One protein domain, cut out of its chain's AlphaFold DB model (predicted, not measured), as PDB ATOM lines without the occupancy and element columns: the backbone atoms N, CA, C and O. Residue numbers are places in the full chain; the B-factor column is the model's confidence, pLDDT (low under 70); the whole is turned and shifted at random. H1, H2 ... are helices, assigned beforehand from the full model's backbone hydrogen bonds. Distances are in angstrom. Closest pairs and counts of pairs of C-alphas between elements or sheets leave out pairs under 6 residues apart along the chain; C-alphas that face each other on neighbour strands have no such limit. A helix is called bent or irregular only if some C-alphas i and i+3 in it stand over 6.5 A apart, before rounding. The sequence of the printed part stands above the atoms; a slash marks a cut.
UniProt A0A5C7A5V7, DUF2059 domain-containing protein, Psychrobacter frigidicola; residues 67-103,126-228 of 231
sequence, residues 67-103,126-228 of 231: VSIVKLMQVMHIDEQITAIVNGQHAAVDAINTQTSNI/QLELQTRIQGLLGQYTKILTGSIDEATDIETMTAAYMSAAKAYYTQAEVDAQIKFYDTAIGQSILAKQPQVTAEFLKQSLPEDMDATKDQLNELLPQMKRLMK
ATOM      1  N   VAL A  67      42.707 -24.893 -25.279       90.44
ATOM      2  CA  VAL A  67      41.993 -23.645 -25.581       90.44
ATOM      3  C   VAL A  67      42.127 -23.274 -27.059       90.44
ATOM      4  O   VAL A  67      41.131 -22.936 -27.696       90.44
ATOM      5  N   SER A  68      43.332 -23.373 -27.632       90.75
ATOM      6  CA  SER A  68      43.517 -23.096 -29.060       90.75
ATOM      7  C   SER A  68      42.828 -24.123 -29.954       90.75
ATOM      8  O   SER A  68      42.238 -23.743 -30.956       90.75
ATOM      9  N   ILE A  69      42.820 -25.406 -29.582       90.44
ATOM     10  CA  ILE A  69      42.118 -26.427 -30.367       90.44
ATOM     11  C   ILE A  69      40.605 -26.200 -30.313       90.44
ATOM     12  O   ILE A  69      39.954 -26.262 -31.348       90.44
ATOM     13  N   VAL A  70      40.046 -25.871 -29.148       90.19
ATOM     14  CA  VAL A  70      38.618 -25.548 -29.016       90.19
ATOM     15  C   VAL A  70      38.257 -24.323 -29.859       90.19
ATOM     16  O   VAL A  70      37.264 -24.345 -30.580       90.19
ATOM     17  N   LYS A  71      39.085 -23.271 -29.853       90.00
ATOM     18  CA  LYS A  71      38.866 -22.109 -30.728       90.00
ATOM     19  C   LYS A  71      38.982 -22.480 -32.209       90.00
ATOM     20  O   LYS A  71      38.190 -21.980 -33.003       90.00
ATOM     21  N   LEU A  72      39.923 -23.351 -32.581       90.62
ATOM     22  CA  LEU A  72      40.037 -23.877 -33.943       90.62
ATOM     23  C   LEU A  72      38.768 -24.633 -34.352       90.62
ATOM     24  O   LEU A  72      38.252 -24.397 -35.441       90.62
ATOM     25  N   MET A  73      38.243 -25.483 -33.465       86.69
ATOM     26  CA  MET A  73      36.985 -26.188 -33.695       86.69
ATOM     27  C   MET A  73      35.850 -25.207 -33.973       86.69
ATOM     28  O   MET A  73      35.169 -25.378 -34.971       86.69
ATOM     29  N   GLN A  74      35.716 -24.145 -33.179       87.25
ATOM     30  CA  GLN A  74      34.668 -23.135 -33.363       87.25
ATOM     31  C   GLN A  74      34.797 -22.371 -34.684       87.25
ATOM     32  O   GLN A  74      33.827 -22.213 -35.410       87.25
ATOM     33  N   VAL A  75      35.992 -21.879 -35.031       87.62
ATOM     34  CA  VAL A  75      36.151 -21.090 -36.274       87.62
ATOM     35  C   VAL A  75      36.015 -21.946 -37.533       87.62
ATOM     36  O   VAL A  75      35.761 -21.412 -38.609       87.62
ATOM     37  N   MET A  76      36.194 -23.260 -37.412       86.06
ATOM     38  CA  MET A  76      35.970 -24.222 -38.489       86.06
ATOM     39  C   MET A  76      34.622 -24.950 -38.386       86.06
ATOM     40  O   MET A  76      34.352 -25.813 -39.224       86.06
ATOM     41  N   HIS A  77      33.795 -24.621 -37.388       86.56
ATOM     42  CA  HIS A  77      32.495 -25.246 -37.108       86.56
ATOM     43  C   HIS A  77      32.562 -26.776 -36.974       86.56
ATOM     44  O   HIS A  77      31.733 -27.526 -37.483       86.56
ATOM     45  N   ILE A  78      33.624 -27.282 -36.347       79.88
ATOM     46  CA  ILE A  78      33.853 -28.722 -36.139       79.88
ATOM     47  C   ILE A  78      32.953 -29.256 -35.021       79.88
ATOM     48  O   ILE A  78      32.510 -30.398 -35.070       79.88
ATOM     49  N   ASP A  79      32.655 -28.427 -34.028       73.31
ATOM     50  CA  ASP A  79      31.649 -28.675 -32.994       73.31
ATOM     51  C   ASP A  79      30.254 -28.907 -33.590       73.31
ATOM     52  O   ASP A  79      29.559 -29.864 -33.225       73.31
ATOM     53  N   GLU A  80      29.871 -28.097 -34.571       74.62
ATOM     54  CA  GLU A  80      28.605 -28.277 -35.276       74.62
ATOM     55  C   GLU A  80      28.640 -29.514 -36.197       74.62
ATOM     56  O   GLU A  80      27.681 -30.290 -36.231       74.62
ATOM     57  N   GLN A  81      29.781 -29.790 -36.852       71.56
ATOM     58  CA  GLN A  81      29.992 -31.025 -37.632       71.56
ATOM     59  C   GLN A  81      29.808 -32.276 -36.771       71.56
ATOM     60  O   GLN A  81      29.091 -33.199 -37.164       71.56
ATOM     61  N   ILE A  82      30.426 -32.305 -35.588       74.44
ATOM     62  CA  ILE A  82      30.282 -33.400 -34.624       74.44
ATOM     63  C   ILE A  82      28.812 -33.552 -34.234       74.44
ATOM     64  O   ILE A  82      28.267 -34.651 -34.323       74.44
ATOM     65  N   THR A  83      28.147 -32.451 -33.880       71.25
ATOM     66  CA  THR A  83      26.734 -32.463 -33.481       71.25
ATOM     67  C   THR A  83      25.844 -33.071 -34.563       71.25
ATOM     68  O   THR A  83      25.004 -33.927 -34.276       71.25
ATOM     69  N   ALA A  84      26.041 -32.706 -35.828       68.56
ATOM     70  CA  ALA A  84      25.247 -33.266 -36.913       68.56
ATOM     71  C   ALA A  84      25.575 -34.725 -37.232       68.56
ATOM     72  O   ALA A  84      24.673 -35.467 -37.623       68.56
ATOM     73  N   ILE A  85      26.827 -35.161 -37.057       68.69
ATOM     74  CA  ILE A  85      27.183 -36.579 -37.191       68.69
ATOM     75  C   ILE A  85      26.457 -37.393 -36.121       68.69
ATOM     76  O   ILE A  85      25.807 -38.383 -36.457       68.69
ATOM     77  N   VAL A  86      26.507 -36.952 -34.862       72.69
ATOM     78  CA  VAL A  86      25.828 -37.618 -33.741       72.69
ATOM     79  C   VAL A  86      24.311 -37.638 -33.963       72.69
ATOM     80  O   VAL A  86      23.682 -38.694 -33.896       72.69
ATOM     81  N   ASN A  87      23.713 -36.511 -34.355       73.12
ATOM     82  CA  ASN A  87      22.284 -36.444 -34.678       73.12
ATOM     83  C   ASN A  87      21.907 -37.345 -35.865       73.12
ATOM     84  O   ASN A  87      20.872 -38.011 -35.843       73.12
ATOM     85  N   GLY A  88      22.748 -37.393 -36.900       66.25
ATOM     86  CA  GLY A  88      22.566 -38.266 -38.056       66.25
ATOM     87  C   GLY A  88      22.643 -39.750 -37.688       66.25
ATOM     88  O   GLY A  88      21.855 -40.545 -38.203       66.25
ATOM     89  N   GLN A  89      23.538 -40.116 -36.766       67.00
ATOM     90  CA  GLN A  89      23.625 -41.462 -36.197       67.00
ATOM     91  C   GLN A  89      22.348 -41.831 -35.444       67.00
ATOM     92  O   GLN A  89      21.751 -42.865 -35.743       67.00
ATOM     93  N   HIS A  90      21.882 -40.969 -34.534       67.38
ATOM     94  CA  HIS A  90      20.634 -41.196 -33.803       67.38
ATOM     95  C   HIS A  90      19.440 -41.344 -34.748       67.38
ATOM     96  O   HIS A  90      18.701 -42.320 -34.649       67.38
ATOM     97  N   ALA A  91      19.303 -40.458 -35.738       66.25
ATOM     98  CA  ALA A  91      18.226 -40.537 -36.720       66.25
ATOM     99  C   ALA A  91      18.262 -41.841 -37.540       66.25
ATOM    100  O   ALA A  91      17.213 -42.393 -37.879       66.25
ATOM    101  N   ALA A  92      19.454 -42.351 -37.863       65.31
ATOM    102  CA  ALA A  92      19.611 -43.624 -38.560       65.31
ATOM    103  C   ALA A  92      19.244 -44.823 -37.667       65.31
ATOM    104  O   ALA A  92      18.526 -45.719 -38.116       65.31
ATOM    105  N   VAL A  93      19.682 -44.825 -36.405       67.56
ATOM    106  CA  VAL A  93      19.326 -45.856 -35.415       67.56
ATOM    107  C   VAL A  93      17.812 -45.868 -35.172       67.56
ATOM    108  O   VAL A  93      17.187 -46.929 -35.232       67.56
ATOM    109  N   ASP A  94      17.192 -44.701 -35.006       68.94
ATOM    110  CA  ASP A  94      15.744 -44.562 -34.834       68.94
ATOM    111  C   ASP A  94      14.967 -45.061 -36.060       68.94
ATOM    112  O   ASP A  94      13.960 -45.764 -35.924       68.94
ATOM    113  N   ALA A  95      15.442 -44.770 -37.275       68.44
ATOM    114  CA  ALA A  95      14.839 -45.278 -38.508       68.44
ATOM    115  C   ALA A  95      14.893 -46.817 -38.587       68.44
ATOM    116  O   ALA A  95      13.908 -47.463 -38.956       68.44
ATOM    117  N   ILE A  96      16.009 -47.431 -38.184       66.19
ATOM    118  CA  ILE A  96      16.159 -48.894 -38.147       66.19
ATOM    119  C   ILE A  96      15.250 -49.510 -37.073       66.19
ATOM    120  O   ILE A  96      14.562 -50.503 -37.333       66.19
ATOM    121  N   ASN A  97      15.192 -48.911 -35.884       69.25
ATOM    122  CA  ASN A  97      14.372 -49.399 -34.773       69.25
ATOM    123  C   ASN A  97      12.868 -49.280 -35.064       69.25
ATOM    124  O   ASN A  97      12.100 -50.211 -34.795       69.25
ATOM    125  N   THR A  98      12.435 -48.181 -35.685       66.00
ATOM    126  CA  THR A  98      11.043 -47.995 -36.128       66.00
ATOM    127  C   THR A  98      10.677 -48.946 -37.266       66.00
ATOM    128  O   THR A  98       9.599 -49.541 -37.237       66.00
ATOM    129  N   GLN A  99      11.569 -49.185 -38.233       58.69
ATOM    130  CA  GLN A  99      11.344 -50.178 -39.286       58.69
ATOM    131  C   GLN A  99      11.242 -51.602 -38.717       58.69
ATOM    132  O   GLN A  99      10.335 -52.349 -39.085       58.69
ATOM    133  N   THR A 100      12.111 -51.967 -37.773       55.81
ATOM    134  CA  THR A 100      12.085 -53.280 -37.104       55.81
ATOM    135  C   THR A 100      10.797 -53.468 -36.294       55.81
ATOM    136  O   THR A 100      10.172 -54.530 -36.362       55.81
ATOM    137  N   SER A 101      10.327 -52.413 -35.623       55.34
ATOM    138  CA  SER A 101       9.051 -52.409 -34.895       55.34
ATOM    139  C   SER A 101       7.837 -52.525 -35.831       55.34
ATOM    140  O   SER A 101       6.916 -53.296 -35.559       55.34
ATOM    141  N   ASN A 102       7.859 -51.843 -36.981       52.28
ATOM    142  CA  ASN A 102       6.794 -51.898 -37.992       52.28
ATOM    143  C   ASN A 102       6.739 -53.241 -38.745       52.28
ATOM    144  O   ASN A 102       5.666 -53.664 -39.183       52.28
ATOM    145  N   ILE A 103       7.864 -53.953 -38.874       52.50
ATOM    146  CA  ILE A 103       7.907 -55.317 -39.431       52.50
ATOM    147  C   ILE A 103       7.259 -56.324 -38.465       52.50
ATOM    148  O   ILE A 103       6.601 -57.269 -38.913       52.50
ATOM    149  N   GLN A 126      11.664 -40.628 -53.173       43.91
ATOM    150  CA  GLN A 126      12.123 -39.874 -52.006       43.91
ATOM    151  C   GLN A 126      12.459 -40.801 -50.828       43.91
ATOM    152  O   GLN A 126      13.478 -40.612 -50.172       43.91
ATOM    153  N   LEU A 127      11.662 -41.854 -50.623       47.22
ATOM    154  CA  LEU A 127      11.923 -42.903 -49.640       47.22
ATOM    155  C   LEU A 127      13.168 -43.724 -50.005       47.22
ATOM    156  O   LEU A 127      13.991 -43.989 -49.140       47.22
ATOM    157  N   GLU A 128      13.364 -44.082 -51.278       48.09
ATOM    158  CA  GLU A 128      14.579 -44.758 -51.757       48.09
ATOM    159  C   GLU A 128      15.825 -43.879 -51.610       48.09
ATOM    160  O   GLU A 128      16.881 -44.386 -51.242       48.09
ATOM    161  N   LEU A 129      15.712 -42.570 -51.855       49.25
ATOM    162  CA  LEU A 129      16.782 -41.597 -51.620       49.25
ATOM    163  C   LEU A 129      17.109 -41.484 -50.133       49.25
ATOM    164  O   LEU A 129      18.274 -41.592 -49.765       49.25
ATOM    165  N   GLN A 130      16.096 -41.359 -49.277       47.25
ATOM    166  CA  GLN A 130      16.275 -41.339 -47.827       47.25
ATOM    167  C   GLN A 130      16.920 -42.643 -47.337       47.25
ATOM    168  O   GLN A 130      17.876 -42.597 -46.573       47.25
ATOM    169  N   THR A 131      16.487 -43.792 -47.859       47.19
ATOM    170  CA  THR A 131      17.043 -45.114 -47.524       47.19
ATOM    171  C   THR A 131      18.480 -45.270 -48.029       47.19
ATOM    172  O   THR A 131      19.313 -45.863 -47.350       47.19
ATOM    173  N   ARG A 132      18.815 -44.724 -49.205       48.06
ATOM    174  CA  ARG A 132      20.184 -44.741 -49.750       48.06
ATOM    175  C   ARG A 132      21.118 -43.811 -48.985       48.06
ATOM    176  O   ARG A 132      22.257 -44.190 -48.749       48.06
ATOM    177  N   ILE A 133      20.645 -42.639 -48.568       49.72
ATOM    178  CA  ILE A 133      21.418 -41.692 -47.752       49.72
ATOM    179  C   ILE A 133      21.621 -42.249 -46.342       49.72
ATOM    180  O   ILE A 133      22.747 -42.269 -45.858       49.72
ATOM    181  N   GLN A 134      20.576 -42.799 -45.723       42.44
ATOM    182  CA  GLN A 134      20.673 -43.501 -44.441       42.44
ATOM    183  C   GLN A 134      21.559 -44.748 -44.540       42.44
ATOM    184  O   GLN A 134      22.320 -45.030 -43.626       42.44
ATOM    185  N   GLY A 135      21.521 -45.467 -45.664       43.81
ATOM    186  CA  GLY A 135      22.385 -46.618 -45.922       43.81
ATOM    187  C   GLY A 135      23.845 -46.244 -46.187       43.81
ATOM    188  O   GLY A 135      24.736 -47.021 -45.859       43.81
ATOM    189  N   LEU A 136      24.121 -45.068 -46.756       45.22
ATOM    190  CA  LEU A 136      25.479 -44.538 -46.915       45.22
ATOM    191  C   LEU A 136      26.025 -44.015 -45.587       45.22
ATOM    192  O   LEU A 136      27.149 -44.350 -45.231       45.22
ATOM    193  N   LEU A 137      25.217 -43.278 -44.823       45.72
ATOM    194  CA  LEU A 137      25.595 -42.772 -43.504       45.72
ATOM    195  C   LEU A 137      25.757 -43.919 -42.497       45.72
ATOM    196  O   LEU A 137      26.753 -43.965 -41.788       45.72
ATOM    197  N   GLY A 138      24.860 -44.908 -42.518       44.19
ATOM    198  CA  GLY A 138      24.943 -46.135 -41.721       44.19
ATOM    199  C   GLY A 138      26.110 -47.053 -42.107       44.19
ATOM    200  O   GLY A 138      26.645 -47.775 -41.270       44.19
ATOM    201  N   GLN A 139      26.547 -47.028 -43.371       45.34
ATOM    202  CA  GLN A 139      27.791 -47.690 -43.774       45.34
ATOM    203  C   GLN A 139      29.020 -46.899 -43.331       45.34
ATOM    204  O   GLN A 139      29.995 -47.507 -42.902       45.34
ATOM    205  N   TYR A 140      28.966 -45.569 -43.378       42.34
ATOM    206  CA  TYR A 140      30.037 -44.705 -42.889       42.34
ATOM    207  C   TYR A 140      30.250 -44.884 -41.381       42.34
ATOM    208  O   TYR A 140      31.381 -45.034 -40.928       42.34
ATOM    209  N   THR A 141      29.165 -44.986 -40.611       40.94
ATOM    210  CA  THR A 141      29.214 -45.244 -39.167       40.94
ATOM    211  C   THR A 141      29.702 -46.655 -38.878       40.94
ATOM    212  O   THR A 141      30.640 -46.811 -38.113       40.94
ATOM    213  N   LYS A 142      29.204 -47.678 -39.584       41.78
ATOM    214  CA  LYS A 142      29.709 -49.056 -39.465       41.78
ATOM    215  C   LYS A 142      31.210 -49.184 -39.767       41.78
ATOM    216  O   LYS A 142      31.880 -50.009 -39.151       41.78
ATOM    217  N   ILE A 143      31.734 -48.395 -40.708       48.81
ATOM    218  CA  ILE A 143      33.169 -48.352 -41.030       48.81
ATOM    219  C   ILE A 143      33.968 -47.636 -39.929       48.81
ATOM    220  O   ILE A 143      35.093 -48.042 -39.651       48.81
ATOM    221  N   LEU A 144      33.399 -46.610 -39.289       43.06
ATOM    222  CA  LEU A 144      34.070 -45.821 -38.250       43.06
ATOM    223  C   LEU A 144      34.023 -46.453 -36.851       43.06
ATOM    224  O   LEU A 144      35.008 -46.370 -36.125       43.06
ATOM    225  N   THR A 145      32.916 -47.089 -36.465       43.75
ATOM    226  CA  THR A 145      32.685 -47.592 -35.095       43.75
ATOM    227  C   THR A 145      32.726 -49.119 -34.995       43.75
ATOM    228  O   THR A 145      32.605 -49.677 -33.907       43.75
ATOM    229  N   GLY A 146      32.848 -49.834 -36.121       43.25
ATOM    230  CA  GLY A 146      32.820 -51.304 -36.176       43.25
ATOM    231  C   GLY A 146      31.462 -51.943 -35.838       43.25
ATOM    232  O   GLY A 146      31.253 -53.116 -36.152       43.25
ATOM    233  N   SER A 147      30.521 -51.177 -35.271       44.62
ATOM    234  CA  SER A 147      29.221 -51.627 -34.758       44.62
ATOM    235  C   SER A 147      28.192 -50.493 -34.865       44.62
ATOM    236  O   SER A 147      28.495 -49.359 -34.514       44.62
ATOM    237  N   ILE A 148      26.966 -50.780 -35.315       48.47
ATOM    238  CA  ILE A 148      25.855 -49.798 -35.338       48.47
ATOM    239  C   ILE A 148      25.217 -49.626 -33.941       48.47
ATOM    240  O   ILE A 148      24.455 -48.689 -33.728       48.47
ATOM    241  N   ASP A 149      25.548 -50.504 -32.989       48.53
ATOM    242  CA  ASP A 149      24.877 -50.582 -31.684       48.53
ATOM    243  C   ASP A 149      25.285 -49.482 -30.688       48.53
ATOM    244  O   ASP A 149      24.589 -49.282 -29.696       48.53
ATOM    245  N   GLU A 150      26.360 -48.737 -30.952       53.62
ATOM    246  CA  GLU A 150      26.835 -47.669 -30.069       53.62
ATOM    247  C   GLU A 150      26.969 -46.373 -30.877       53.62
ATOM    248  O   GLU A 150      27.946 -46.153 -31.597       53.62
ATOM    249  N   ALA A 151      25.931 -45.530 -30.818       58.81
ATOM    250  CA  ALA A 151      26.027 -44.164 -31.318       58.81
ATOM    251  C   ALA A 151      27.141 -43.458 -30.532       58.81
ATOM    252  O   ALA A 151      27.116 -43.445 -29.302       58.81
ATOM    253  N   THR A 152      28.138 -42.922 -31.233       66.88
ATOM    254  CA  THR A 152      29.229 -42.182 -30.590       66.88
ATOM    255  C   THR A 152      28.679 -40.848 -30.097       66.88
ATOM    256  O   THR A 152      27.938 -40.189 -30.823       66.88
ATOM    257  N   ASP A 153      29.026 -40.439 -28.879       80.12
ATOM    258  CA  ASP A 153      28.595 -39.154 -28.328       80.12
ATOM    259  C   ASP A 153      29.508 -37.982 -28.745       80.12
ATOM    260  O   ASP A 153      30.616 -38.147 -29.271       80.12
ATOM    261  N   ILE A 154      29.015 -36.763 -28.512       79.06
ATOM    262  CA  ILE A 154      29.711 -35.512 -28.852       79.06
ATOM    263  C   ILE A 154      31.057 -35.411 -28.119       79.06
ATOM    264  O   ILE A 154      32.033 -34.915 -28.688       79.06
ATOM    265  N   GLU A 155      31.129 -35.878 -26.871       82.62
ATOM    266  CA  GLU A 155      32.324 -35.785 -26.029       82.62
ATOM    267  C   GLU A 155      33.451 -36.667 -26.573       82.62
ATOM    268  O   GLU A 155      34.580 -36.205 -26.747       82.62
ATOM    269  N   THR A 156      33.126 -37.900 -26.953       82.69
ATOM    270  CA  THR A 156      34.050 -38.871 -27.539       82.69
ATOM    271  C   THR A 156      34.604 -38.363 -28.865       82.69
ATOM    272  O   THR A 156      35.815 -38.405 -29.095       82.69
ATOM    273  N   MET A 157      33.745 -37.817 -29.732       80.88
ATOM    274  CA  MET A 157      34.187 -37.238 -31.005       80.88
ATOM    275  C   MET A 157      35.048 -35.983 -30.808       80.88
ATOM    276  O   MET A 157      36.047 -35.801 -31.509       80.88
ATOM    277  N   THR A 158      34.705 -35.146 -29.827       81.94
ATOM    278  CA  THR A 158      35.480 -33.947 -29.471       81.94
ATOM    279  C   THR A 158      36.864 -34.329 -28.953       81.94
ATOM    280  O   THR A 158      37.872 -33.809 -29.434       81.94
ATOM    281  N   ALA A 159      36.941 -35.290 -28.032       83.62
ATOM    282  CA  ALA A 159      38.200 -35.787 -27.491       83.62
ATOM    283  C   ALA A 159      39.080 -36.427 -28.578       83.62
ATOM    284  O   ALA A 159      40.291 -36.190 -28.614       83.62
ATOM    285  N   ALA A 160      38.480 -37.182 -29.506       84.75
ATOM    286  CA  ALA A 160      39.187 -37.761 -30.644       84.75
ATOM    287  C   ALA A 160      39.786 -36.677 -31.554       84.75
ATOM    288  O   ALA A 160      40.966 -36.754 -31.909       84.75
ATOM    289  N   TYR A 161      39.015 -35.629 -31.868       85.25
ATOM    290  CA  TYR A 161      39.522 -34.491 -32.633       85.25
ATOM    291  C   TYR A 161      40.664 -33.780 -31.898       85.25
ATOM    292  O   TYR A 161      41.714 -33.524 -32.486       85.25
ATOM    293  N   MET A 162      40.507 -33.518 -30.597       84.50
ATOM    294  CA  MET A 162      41.554 -32.889 -29.788       84.50
ATOM    295  C   MET A 162      42.843 -33.712 -29.762       84.50
ATOM    296  O   MET A 162      43.932 -33.152 -29.885       84.50
ATOM    297  N   SER A 163      42.735 -35.034 -29.633       86.44
ATOM    298  CA  SER A 163      43.889 -35.932 -29.682       86.44
ATOM    299  C   SER A 163      44.581 -35.885 -31.044       86.44
ATOM    300  O   SER A 163      45.807 -35.801 -31.104       86.44
ATOM    301  N   ALA A 164      43.816 -35.902 -32.139       87.25
ATOM    302  CA  ALA A 164      44.365 -35.808 -33.488       87.25
ATOM    303  C   ALA A 164      45.058 -34.456 -33.725       87.25
ATOM    304  O   ALA A 164      46.197 -34.419 -34.186       87.25
ATOM    305  N   ALA A 165      44.427 -33.348 -33.336       88.88
ATOM    306  CA  ALA A 165      45.002 -32.015 -33.479       88.88
ATOM    307  C   ALA A 165      46.321 -31.873 -32.701       88.88
ATOM    308  O   ALA A 165      47.288 -31.333 -33.233       88.88
ATOM    309  N   LYS A 166      46.402 -32.416 -31.476       91.50
ATOM    310  CA  LYS A 166      47.649 -32.431 -30.689       91.50
ATOM    311  C   LYS A 166      48.750 -33.293 -31.314       91.50
ATOM    312  O   LYS A 166      49.923 -33.021 -31.077       91.50
ATOM    313  N   ALA A 167      48.383 -34.339 -32.055       92.00
ATOM    314  CA  ALA A 167      49.333 -35.262 -32.668       92.00
ATOM    315  C   ALA A 167      49.920 -34.734 -33.986       92.00
ATOM    316  O   ALA A 167      51.077 -35.022 -34.287       92.00
ATOM    317  N   TYR A 168      49.130 -33.990 -34.766       92.75
ATOM    318  CA  TYR A 168      49.497 -33.605 -36.133       92.75
ATOM    319  C   TYR A 168      49.789 -32.123 -36.327       92.75
ATOM    320  O   TYR A 168      50.445 -31.781 -37.307       92.75
ATOM    321  N   TYR A 169      49.328 -31.257 -35.425       92.19
ATOM    322  CA  TYR A 169      49.603 -29.831 -35.510       92.19
ATOM    323  C   TYR A 169      50.541 -29.371 -34.410       92.19
ATOM    324  O   TYR A 169      50.568 -29.897 -33.300       92.19
ATOM    325  N   THR A 170      51.266 -28.313 -34.730       95.00
ATOM    326  CA  THR A 170      51.961 -27.447 -33.788       95.00
ATOM    327  C   THR A 170      51.065 -26.271 -33.402       95.00
ATOM    328  O   THR A 170      50.105 -25.929 -34.097       95.00
ATOM    329  N   GLN A 171      51.377 -25.607 -32.290       93.12
ATOM    330  CA  GLN A 171      50.648 -24.425 -31.828       93.12
ATOM    331  C   GLN A 171      50.626 -23.331 -32.902       93.12
ATOM    332  O   GLN A 171      49.580 -22.740 -33.146       93.12
ATOM    333  N   ALA A 172      51.752 -23.102 -33.584       92.50
ATOM    334  CA  ALA A 172      51.847 -22.091 -34.632       92.50
ATOM    335  C   ALA A 172      50.931 -22.397 -35.829       92.50
ATOM    336  O   ALA A 172      50.322 -21.484 -36.385       92.50
ATOM    337  N   GLU A 173      50.788 -23.670 -36.207       93.88
ATOM    338  CA  GLU A 173      49.868 -24.082 -37.273       93.88
ATOM    339  C   GLU A 173      48.405 -23.935 -36.854       93.88
ATOM    340  O   GLU A 173      47.583 -23.504 -37.661       93.88
ATOM    341  N   VAL A 174      48.073 -24.253 -35.600       94.44
ATOM    342  CA  VAL A 174      46.728 -24.021 -35.055       94.44
ATOM    343  C   VAL A 174      46.412 -22.525 -35.024       94.44
ATOM    344  O   VAL A 174      45.365 -22.112 -35.514       94.44
ATOM    345  N   ASP A 175      47.333 -21.693 -34.543       93.31
ATOM    346  CA  ASP A 175      47.151 -20.240 -34.483       93.31
ATOM    347  C   ASP A 175      47.018 -19.622 -35.880       93.31
ATOM    348  O   ASP A 175      46.192 -18.731 -36.093       93.31
ATOM    349  N   ALA A 176      47.795 -20.103 -36.855       95.25
ATOM    350  CA  ALA A 176      47.698 -19.664 -38.243       95.25
ATOM    351  C   ALA A 176      46.344 -20.034 -38.865       95.25
ATOM    352  O   ALA A 176      45.724 -19.195 -39.523       95.25
ATOM    353  N   GLN A 177      45.862 -21.256 -38.620       93.75
ATOM    354  CA  GLN A 177      44.539 -21.691 -39.065       93.75
ATOM    355  C   GLN A 177      43.435 -20.850 -38.426       93.75
ATOM    356  O   GLN A 177      42.566 -20.356 -39.143       93.75
ATOM    357  N   ILE A 178      43.507 -20.604 -37.114       92.75
ATOM    358  CA  ILE A 178      42.552 -19.735 -36.418       92.75
ATOM    359  C   ILE A 178      42.568 -18.346 -37.041       92.75
ATOM    360  O   ILE A 178      41.531 -17.858 -37.475       92.75
ATOM    361  N   LYS A 179      43.745 -17.725 -37.153       93.62
ATOM    362  CA  LYS A 179      43.890 -16.374 -37.701       93.62
ATOM    363  C   LYS A 179      43.320 -16.256 -39.111       93.62
ATOM    364  O   LYS A 179      42.781 -15.210 -39.455       93.62
ATOM    365  N   PHE A 180      43.461 -17.293 -39.932       94.12
ATOM    366  CA  PHE A 180      42.913 -17.305 -41.282       94.12
ATOM    367  C   PHE A 180      41.391 -17.478 -41.286       94.12
ATOM    368  O   PHE A 180      40.685 -16.664 -41.889       94.12
ATOM    369  N   TYR A 181      40.878 -18.506 -40.608       91.38
ATOM    370  CA  TYR A 181      39.454 -18.834 -40.622       91.38
ATOM    371  C   TYR A 181      38.596 -17.849 -39.827       91.38
ATOM    372  O   TYR A 181      37.434 -17.677 -40.166       91.38
ATOM    373  N   ASP A 182      39.151 -17.107 -38.871       91.06
ATOM    374  CA  ASP A 182      38.441 -16.029 -38.162       91.06
ATOM    375  C   ASP A 182      38.175 -14.803 -39.077       91.06
ATOM    376  O   ASP A 182      37.419 -13.901 -38.725       91.06
ATOM    377  N   THR A 183      38.754 -14.756 -40.288       93.06
ATOM    378  CA  THR A 183      38.477 -13.692 -41.271       93.06
ATOM    379  C   THR A 183      37.216 -13.956 -42.098       93.06
ATOM    380  O   THR A 183      36.872 -15.097 -42.403       93.06
ATOM    381  N   ALA A 184      36.580 -12.889 -42.597       92.31
ATOM    382  CA  ALA A 184      35.443 -13.001 -43.520       92.31
ATOM    383  C   ALA A 184      35.781 -13.788 -44.803       92.31
ATOM    384  O   ALA A 184      34.934 -14.498 -45.348       92.31
ATOM    385  N   ILE A 185      37.024 -13.685 -45.284       94.31
ATOM    386  CA  ILE A 185      37.500 -14.458 -46.439       94.31
ATOM    387  C   ILE A 185      37.640 -15.936 -46.064       94.31
ATOM    388  O   ILE A 185      37.157 -16.786 -46.808       94.31
ATOM    389  N   GLY A 186      38.245 -16.237 -44.914       87.69
ATOM    390  CA  GLY A 186      38.379 -17.599 -44.396       87.69
ATOM    391  C   GLY A 186      37.024 -18.289 -44.237       87.69
ATOM    392  O   GLY A 186      36.828 -19.376 -44.779       87.69
ATOM    393  N   GLN A 187      36.052 -17.613 -43.620       89.94
ATOM    394  CA  GLN A 187      34.671 -18.098 -43.515       89.94
ATOM    395  C   GLN A 187      34.004 -18.273 -44.887       89.94
ATOM    396  O   GLN A 187      33.357 -19.289 -45.145       89.94
ATOM    397  N   SER A 188      34.196 -17.332 -45.824       90.06
ATOM    398  CA  SER A 188      33.671 -17.500 -47.186       90.06
ATOM    399  C   SER A 188      34.278 -18.708 -47.897       90.06
ATOM    400  O   SER A 188      33.595 -19.295 -48.738       90.06
ATOM    401  N   ILE A 189      35.546 -19.033 -47.643       85.75
ATOM    402  CA  ILE A 189      36.203 -20.203 -48.225       85.75
ATOM    403  C   ILE A 189      35.618 -21.474 -47.615       85.75
ATOM    404  O   ILE A 189      35.202 -22.340 -48.384       85.75
ATOM    405  N   LEU A 190      35.487 -21.554 -46.285       82.31
ATOM    406  CA  LEU A 190      34.846 -22.688 -45.602       82.31
ATOM    407  C   LEU A 190      33.439 -22.958 -46.155       82.31
ATOM    408  O   LEU A 190      33.136 -24.077 -46.553       82.31
ATOM    409  N   ALA A 191      32.620 -21.917 -46.321       81.19
ATOM    410  CA  ALA A 191      31.265 -22.056 -46.861       81.19
ATOM    411  C   ALA A 191      31.212 -22.523 -48.335       81.19
ATOM    412  O   ALA A 191      30.196 -23.057 -48.794       81.19
ATOM    413  N   LYS A 192      32.281 -22.289 -49.107       84.88
ATOM    414  CA  LYS A 192      32.364 -22.632 -50.538       84.88
ATOM    415  C   LYS A 192      33.026 -23.977 -50.798       84.88
ATOM    416  O   LYS A 192      32.683 -24.594 -51.804       84.88
ATOM    417  N   GLN A 193      33.932 -24.435 -49.931       77.06
ATOM    418  CA  GLN A 193      34.648 -25.712 -50.079       77.06
ATOM    419  C   GLN A 193      33.738 -26.865 -50.523       77.06
ATOM    420  O   GLN A 193      34.070 -27.534 -51.497       77.06
ATOM    421  N   PRO A 194      32.546 -27.049 -49.945       73.94
ATOM    422  CA  PRO A 194      31.717 -28.176 -50.330       73.94
ATOM    423  C   PRO A 194      31.049 -28.030 -51.694       73.94
ATOM    424  O   PRO A 194      30.823 -29.018 -52.387       73.94
ATOM    425  N   GLN A 195      30.733 -26.795 -52.088       75.75
ATOM    426  CA  GLN A 195      30.212 -26.493 -53.421       75.75
ATOM    427  C   GLN A 195      31.297 -26.759 -54.461       75.75
ATOM    428  O   GLN A 195      31.020 -27.356 -55.493       75.75
ATOM    429  N   VAL A 196      32.542 -26.381 -54.155       72.88
ATOM    430  CA  VAL A 196      33.707 -26.682 -54.993       72.88
ATOM    431  C   VAL A 196      33.913 -28.192 -55.106       72.88
ATOM    432  O   VAL A 196      34.060 -28.692 -56.217       72.88
ATOM    433  N   THR A 197      33.864 -28.936 -53.997       68.81
ATOM    434  CA  THR A 197      33.967 -30.404 -54.012       68.81
ATOM    435  C   THR A 197      32.855 -31.040 -54.841       68.81
ATOM    436  O   THR A 197      33.120 -31.924 -55.650       68.81
ATOM    437  N   ALA A 198      31.615 -30.586 -54.680       68.56
ATOM    438  CA  ALA A 198      30.491 -31.112 -55.440       68.56
ATOM    439  C   ALA A 198      30.594 -30.797 -56.938       68.56
ATOM    440  O   ALA A 198      30.355 -31.677 -57.759       68.56
ATOM    441  N   GLU A 199      30.995 -29.581 -57.311       72.50
ATOM    442  CA  GLU A 199      31.221 -29.222 -58.714       72.50
ATOM    443  C   GLU A 199      32.391 -30.006 -59.320       72.50
ATOM    444  O   GLU A 199      32.284 -30.488 -60.447       72.50
ATOM    445  N   PHE A 200      33.468 -30.232 -58.563       72.06
ATOM    446  CA  PHE A 200      34.561 -31.112 -58.983       72.06
ATOM    447  C   PHE A 200      34.065 -32.537 -59.256       72.06
ATOM    448  O   PHE A 200      34.347 -33.095 -60.320       72.06
ATOM    449  N   LEU A 201      33.288 -33.119 -58.335       71.69
ATOM    450  CA  LEU A 201      32.707 -34.449 -58.522       71.69
ATOM    451  C   LEU A 201      31.792 -34.483 -59.749       71.69
ATOM    452  O   LEU A 201      31.892 -35.402 -60.552       71.69
ATOM    453  N   LYS A 202      30.961 -33.457 -59.940       70.19
ATOM    454  CA  LYS A 202      30.037 -33.339 -61.072       70.19
ATOM    455  C   LYS A 202      30.755 -33.288 -62.417       70.19
ATOM    456  O   LYS A 202      30.307 -33.931 -63.361       70.19
ATOM    457  N   GLN A 203      31.845 -32.531 -62.501       74.06
ATOM    458  CA  GLN A 203      32.649 -32.393 -63.719       74.06
ATOM    459  C   GLN A 203      33.525 -33.619 -63.990       74.06
ATOM    460  O   GLN A 203      33.884 -33.872 -65.134       74.06
ATOM    461  N   SER A 204      33.847 -34.390 -62.952       72.62
ATOM    462  CA  SER A 204      34.594 -35.646 -63.080       72.62
ATOM    463  C   SER A 204      33.723 -36.812 -63.564       72.62
ATOM    464  O   SER A 204      34.254 -37.872 -63.893       72.62
ATOM    465  N   LEU A 205      32.393 -36.648 -63.591       73.25
ATOM    466  CA  LEU A 205      31.482 -37.659 -64.120       73.25
ATOM    467  C   LEU A 205      31.499 -37.649 -65.660       73.25
ATOM    468  O   LEU A 205      31.403 -36.574 -66.257       73.25
ATOM    469  N   PRO A 206      31.545 -38.829 -66.306       74.00
ATOM    470  CA  PRO A 206      31.331 -38.977 -67.743       74.00
ATOM    471  C   PRO A 206      30.063 -38.258 -68.230       74.00
ATOM    472  O   PRO A 206      29.078 -38.126 -67.491       74.00
ATOM    473  N   GLU A 207      30.079 -37.763 -69.474       62.22
ATOM    474  CA  GLU A 207      28.980 -36.945 -70.004       62.22
ATOM    475  C   GLU A 207      27.628 -37.669 -70.008       62.22
ATOM    476  O   GLU A 207      26.612 -37.033 -69.755       62.22
ATOM    477  N   ASP A 208      27.640 -38.989 -70.165       65.31
ATOM    478  CA  ASP A 208      26.507 -39.915 -70.224       65.31
ATOM    479  C   ASP A 208      25.906 -40.299 -68.855       65.31
ATOM    480  O   ASP A 208      24.936 -41.057 -68.784       65.31
ATOM    481  N   MET A 209      26.424 -39.750 -67.750       63.94
ATOM    482  CA  MET A 209      25.920 -40.001 -66.392       63.94
ATOM    483  C   MET A 209      24.971 -38.904 -65.879       63.94
ATOM    484  O   MET A 209      25.074 -38.467 -64.727       63.94
ATOM    485  N   ASP A 210      24.011 -38.471 -66.701       63.47
ATOM    486  CA  ASP A 210      23.037 -37.425 -66.340       63.47
ATOM    487  C   ASP A 210      22.244 -37.763 -65.068       63.47
ATOM    488  O   ASP A 210      22.088 -36.921 -64.186       63.47
ATOM    489  N   ALA A 211      21.860 -39.031 -64.888       59.06
ATOM    490  CA  ALA A 211      21.177 -39.483 -63.674       59.06
ATOM    491  C   ALA A 211      22.029 -39.301 -62.401       59.06
ATOM    492  O   ALA A 211      21.496 -39.011 -61.332       59.06
ATOM    493  N   THR A 212      23.353 -39.445 -62.500       59.00
ATOM    494  CA  THR A 212      24.275 -39.265 -61.367       59.00
ATOM    495  C   THR A 212      24.568 -37.788 -61.115       59.00
ATOM    496  O   THR A 212      24.663 -37.381 -59.958       59.00
ATOM    497  N   LYS A 213      24.626 -36.962 -62.169       59.03
ATOM    498  CA  LYS A 213      24.694 -35.498 -62.045       59.03
ATOM    499  C   LYS A 213      23.445 -34.937 -61.362       59.03
ATOM    500  O   LYS A 213      23.572 -34.088 -60.483       59.03
ATOM    501  N   ASP A 214      22.262 -35.445 -61.701       63.06
ATOM    502  CA  ASP A 214      20.999 -35.049 -61.070       63.06
ATOM    503  C   ASP A 214      20.943 -35.458 -59.596       63.06
ATOM    504  O   ASP A 214      20.605 -34.639 -58.742       63.06
ATOM    505  N   GLN A 215      21.367 -36.682 -59.271       59.81
ATOM    506  CA  GLN A 215      21.475 -37.128 -57.879       59.81
ATOM    507  C   GLN A 215      22.469 -36.283 -57.073       59.81
ATOM    508  O   GLN A 215      22.201 -35.954 -55.919       59.81
ATOM    509  N   LEU A 216      23.597 -35.890 -57.669       60.53
ATOM    510  CA  LEU A 216      24.579 -35.016 -57.029       60.53
ATOM    511  C   LEU A 216      24.035 -33.591 -56.822       60.53
ATOM    512  O   LEU A 216      24.226 -33.010 -55.755       60.53
ATOM    513  N   ASN A 217      23.293 -33.053 -57.795       63.47
ATOM    514  CA  ASN A 217      22.602 -31.767 -57.669       63.47
ATOM    515  C   ASN A 217      21.489 -31.802 -56.603       63.47
ATOM    516  O   ASN A 217      21.238 -30.789 -55.956       63.47
ATOM    517  N   GLU A 218      20.834 -32.945 -56.391       63.41
ATOM    518  CA  GLU A 218      19.815 -33.137 -55.348       63.41
ATOM    519  C   GLU A 218      20.435 -33.365 -53.953       63.41
ATOM    520  O   GLU A 218      19.852 -33.008 -52.923       63.41
ATOM    521  N   LEU A 219      21.656 -33.905 -53.917       58.56
ATOM    522  CA  LEU A 219      22.465 -34.056 -52.707       58.56
ATOM    523  C   LEU A 219      23.149 -32.754 -52.293       58.56
ATOM    524  O   LEU A 219      23.374 -32.552 -51.108       58.56
ATOM    525  N   LEU A 220      23.429 -31.840 -53.219       62.75
ATOM    526  CA  LEU A 220      24.065 -30.549 -52.947       62.75
ATOM    527  C   LEU A 220      23.329 -29.701 -51.887       62.75
ATOM    528  O   LEU A 220      23.974 -29.240 -50.944       62.75
ATOM    529  N   PRO A 221      21.996 -29.507 -51.965       56.59
ATOM    530  CA  PRO A 221      21.218 -28.852 -50.918       56.59
ATOM    531  C   PRO A 221      21.254 -29.598 -49.588       56.59
ATOM    532  O   PRO A 221      21.160 -28.956 -48.550       56.59
ATOM    533  N   GLN A 222      21.371 -30.928 -49.608       53.88
ATOM    534  CA  GLN A 222      21.425 -31.754 -48.399       53.88
ATOM    535  C   GLN A 222      22.803 -31.711 -47.754       53.88
ATOM    536  O   GLN A 222      22.876 -31.545 -46.548       53.88
ATOM    537  N   MET A 223      23.877 -31.742 -48.543       52.06
ATOM    538  CA  MET A 223      25.220 -31.420 -48.084       52.06
ATOM    539  C   MET A 223      25.217 -30.018 -47.499       52.06
ATOM    540  O   MET A 223      25.619 -29.856 -46.360       52.06
ATOM    541  N   LYS A 224      24.718 -29.011 -48.232       50.94
ATOM    542  CA  LYS A 224      24.660 -27.613 -47.778       50.94
ATOM    543  C   LYS A 224      23.814 -27.438 -46.523       50.94
ATOM    544  O   LYS A 224      24.142 -26.574 -45.737       50.94
ATOM    545  N   ARG A 225      22.739 -28.210 -46.352       46.12
ATOM    546  CA  ARG A 225      21.918 -28.211 -45.133       46.12
ATOM    547  C   ARG A 225      22.584 -28.935 -43.988       46.12
ATOM    548  O   ARG A 225      22.500 -28.404 -42.899       46.12
ATOM    549  N   LEU A 226      23.269 -30.057 -44.242       43.78
ATOM    550  CA  LEU A 226      24.208 -30.623 -43.281       43.78
ATOM    551  C   LEU A 226      25.121 -29.470 -42.870       43.78
ATOM    552  O   LEU A 226      24.936 -28.974 -41.789       43.78
ATOM    553  N   MET A 227      25.909 -28.907 -43.782       40.78
ATOM    554  CA  MET A 227      26.855 -27.780 -43.633       40.78
ATOM    555  C   MET A 227      26.227 -26.402 -43.361       40.78
ATOM    556  O   MET A 227      26.842 -25.397 -43.672       40.78
ATOM    557  N   LYS A 228      24.984 -26.316 -42.898       34.69
ATOM    558  CA  LYS A 228      24.323 -25.056 -42.497       34.69
ATOM    559  C   LYS A 228      23.505 -25.260 -41.221       34.69
ATOM    560  O   LYS A 228      23.227 -24.317 -40.505       34.69
TER     561      LYS A 228
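This is residues 67 to 103 and 126 to 228 of the 231 residues of the protein "DUF2059 domain-containing protein" of Psychrobacter frigidicola (UniProt A0A5C7A5V7). The model is a flat, loosely built V of helices, with H1 and H5 side by side at its corner. One limb is the long helix H2, with H3 crossing it and H4 packed on its residues 79 to 86; the other is the bent helix H6, along whose second arm H7 folds back as a helical hairpin, its last residues coming close to H2. The far end of H2, residues 97 to 103, sticks out free. The printed part has 140 residues with seven named helices, H1 to H7 in order along the chain, and no named strand; the class is all helix. The whole is loose, with a radius of gyration of the C-alphas of 17.8 A, and its C-alphas span 53 by 41 by 22 A.

H1, residues 67 to 75, touches H5, residues 171 to 181, at a shallow tilt of 24 degrees, the same way; their closest C-alphas are those of Leu 72 and Ile 178, 5.4 A apart. H1 only just touches H4, residues 154 to 168, with 3 pairs of C-alphas within 8 A, the closest those of Ile 69 and Met 162 at 6.5 A; H4 does this with residues 162 to 165 alone. H2, residues 78 to 103, is close to but not clearly touching H1. Residues 79 to 86 of H2 touch residues 154 to 158 of H4 at a steep tilt of 43 degrees, opposite ways, the closest C-alphas being those of Ile 82 and Ile 154 at 6.2 A. Residues 88 to 92 of H2 touch residues 134 to 141 of H3, residues 126 to 145, at a steep tilt of 64 degrees, opposite ways; the closest C-alphas are those of Ala 92 and Gln 134, 6.0 A apart. H6, residues 184 to 204, was assigned as one helix by its hydrogen bonds but is bent: C-alphas 191 and 194 are 7.0 A apart, and its arms H6a, residues 184 to 191, and H6b, residues 194 to 204, stand at a steep tilt of 50 degrees. H5 and H6a touch only at the corner, and only just, with 3 pairs of C-alphas within 8 A, the closest those of Phe 180 and Gly 186 at 5.5 A. H6b and H7, residues 210 to 226, form a helical hairpin and touch at a shallow tilt of 10 degrees, opposite ways, with the C-alphas of Lys 202 and Lys 213 closest at 5.8 A. H7 and H2 are close but not clearly touching, with the C-alphas of Leu 226 and Ala 84 closest at 7.0 A. H3 and H7 are near each other, while H2 is apart from H5, H6a and H6b. Every O i to N i+4 pair is within hydrogen-bond range in H1, H2, H3, H4, H5, H6a and H6b, against 11 of 13 in H7.

H1 begins at C-alpha 67, (41.993, -23.645, -25.581), and is 12.4 A long. H2, 37.3 A, ends at C-alpha 103, (7.907, -55.317, -39.431). H3 is 27.7 A long, H4 21.2 A, H5 15.3 A, H6a 10.5 A and H6b 15.1 A. H7, 24.1 A, has a kink of 26 degrees near residue 219 and ends at C-alpha 226, (24.208, -30.623, -43.281).

The two C-alphas farthest apart, those of Ile 103 and Ala 172, are 55.3 A apart. Residues 104 to 125 are not printed, and C-alphas 103 and 126 across this cut are 20.4 A apart. Of the links that are printed whole, H3 to H4 is short and the others are tight. The mean pLDDT of the printed part is 70.0; 69 residues are under 70, among them 88 to 103, 126 to 152 and 207 to 228.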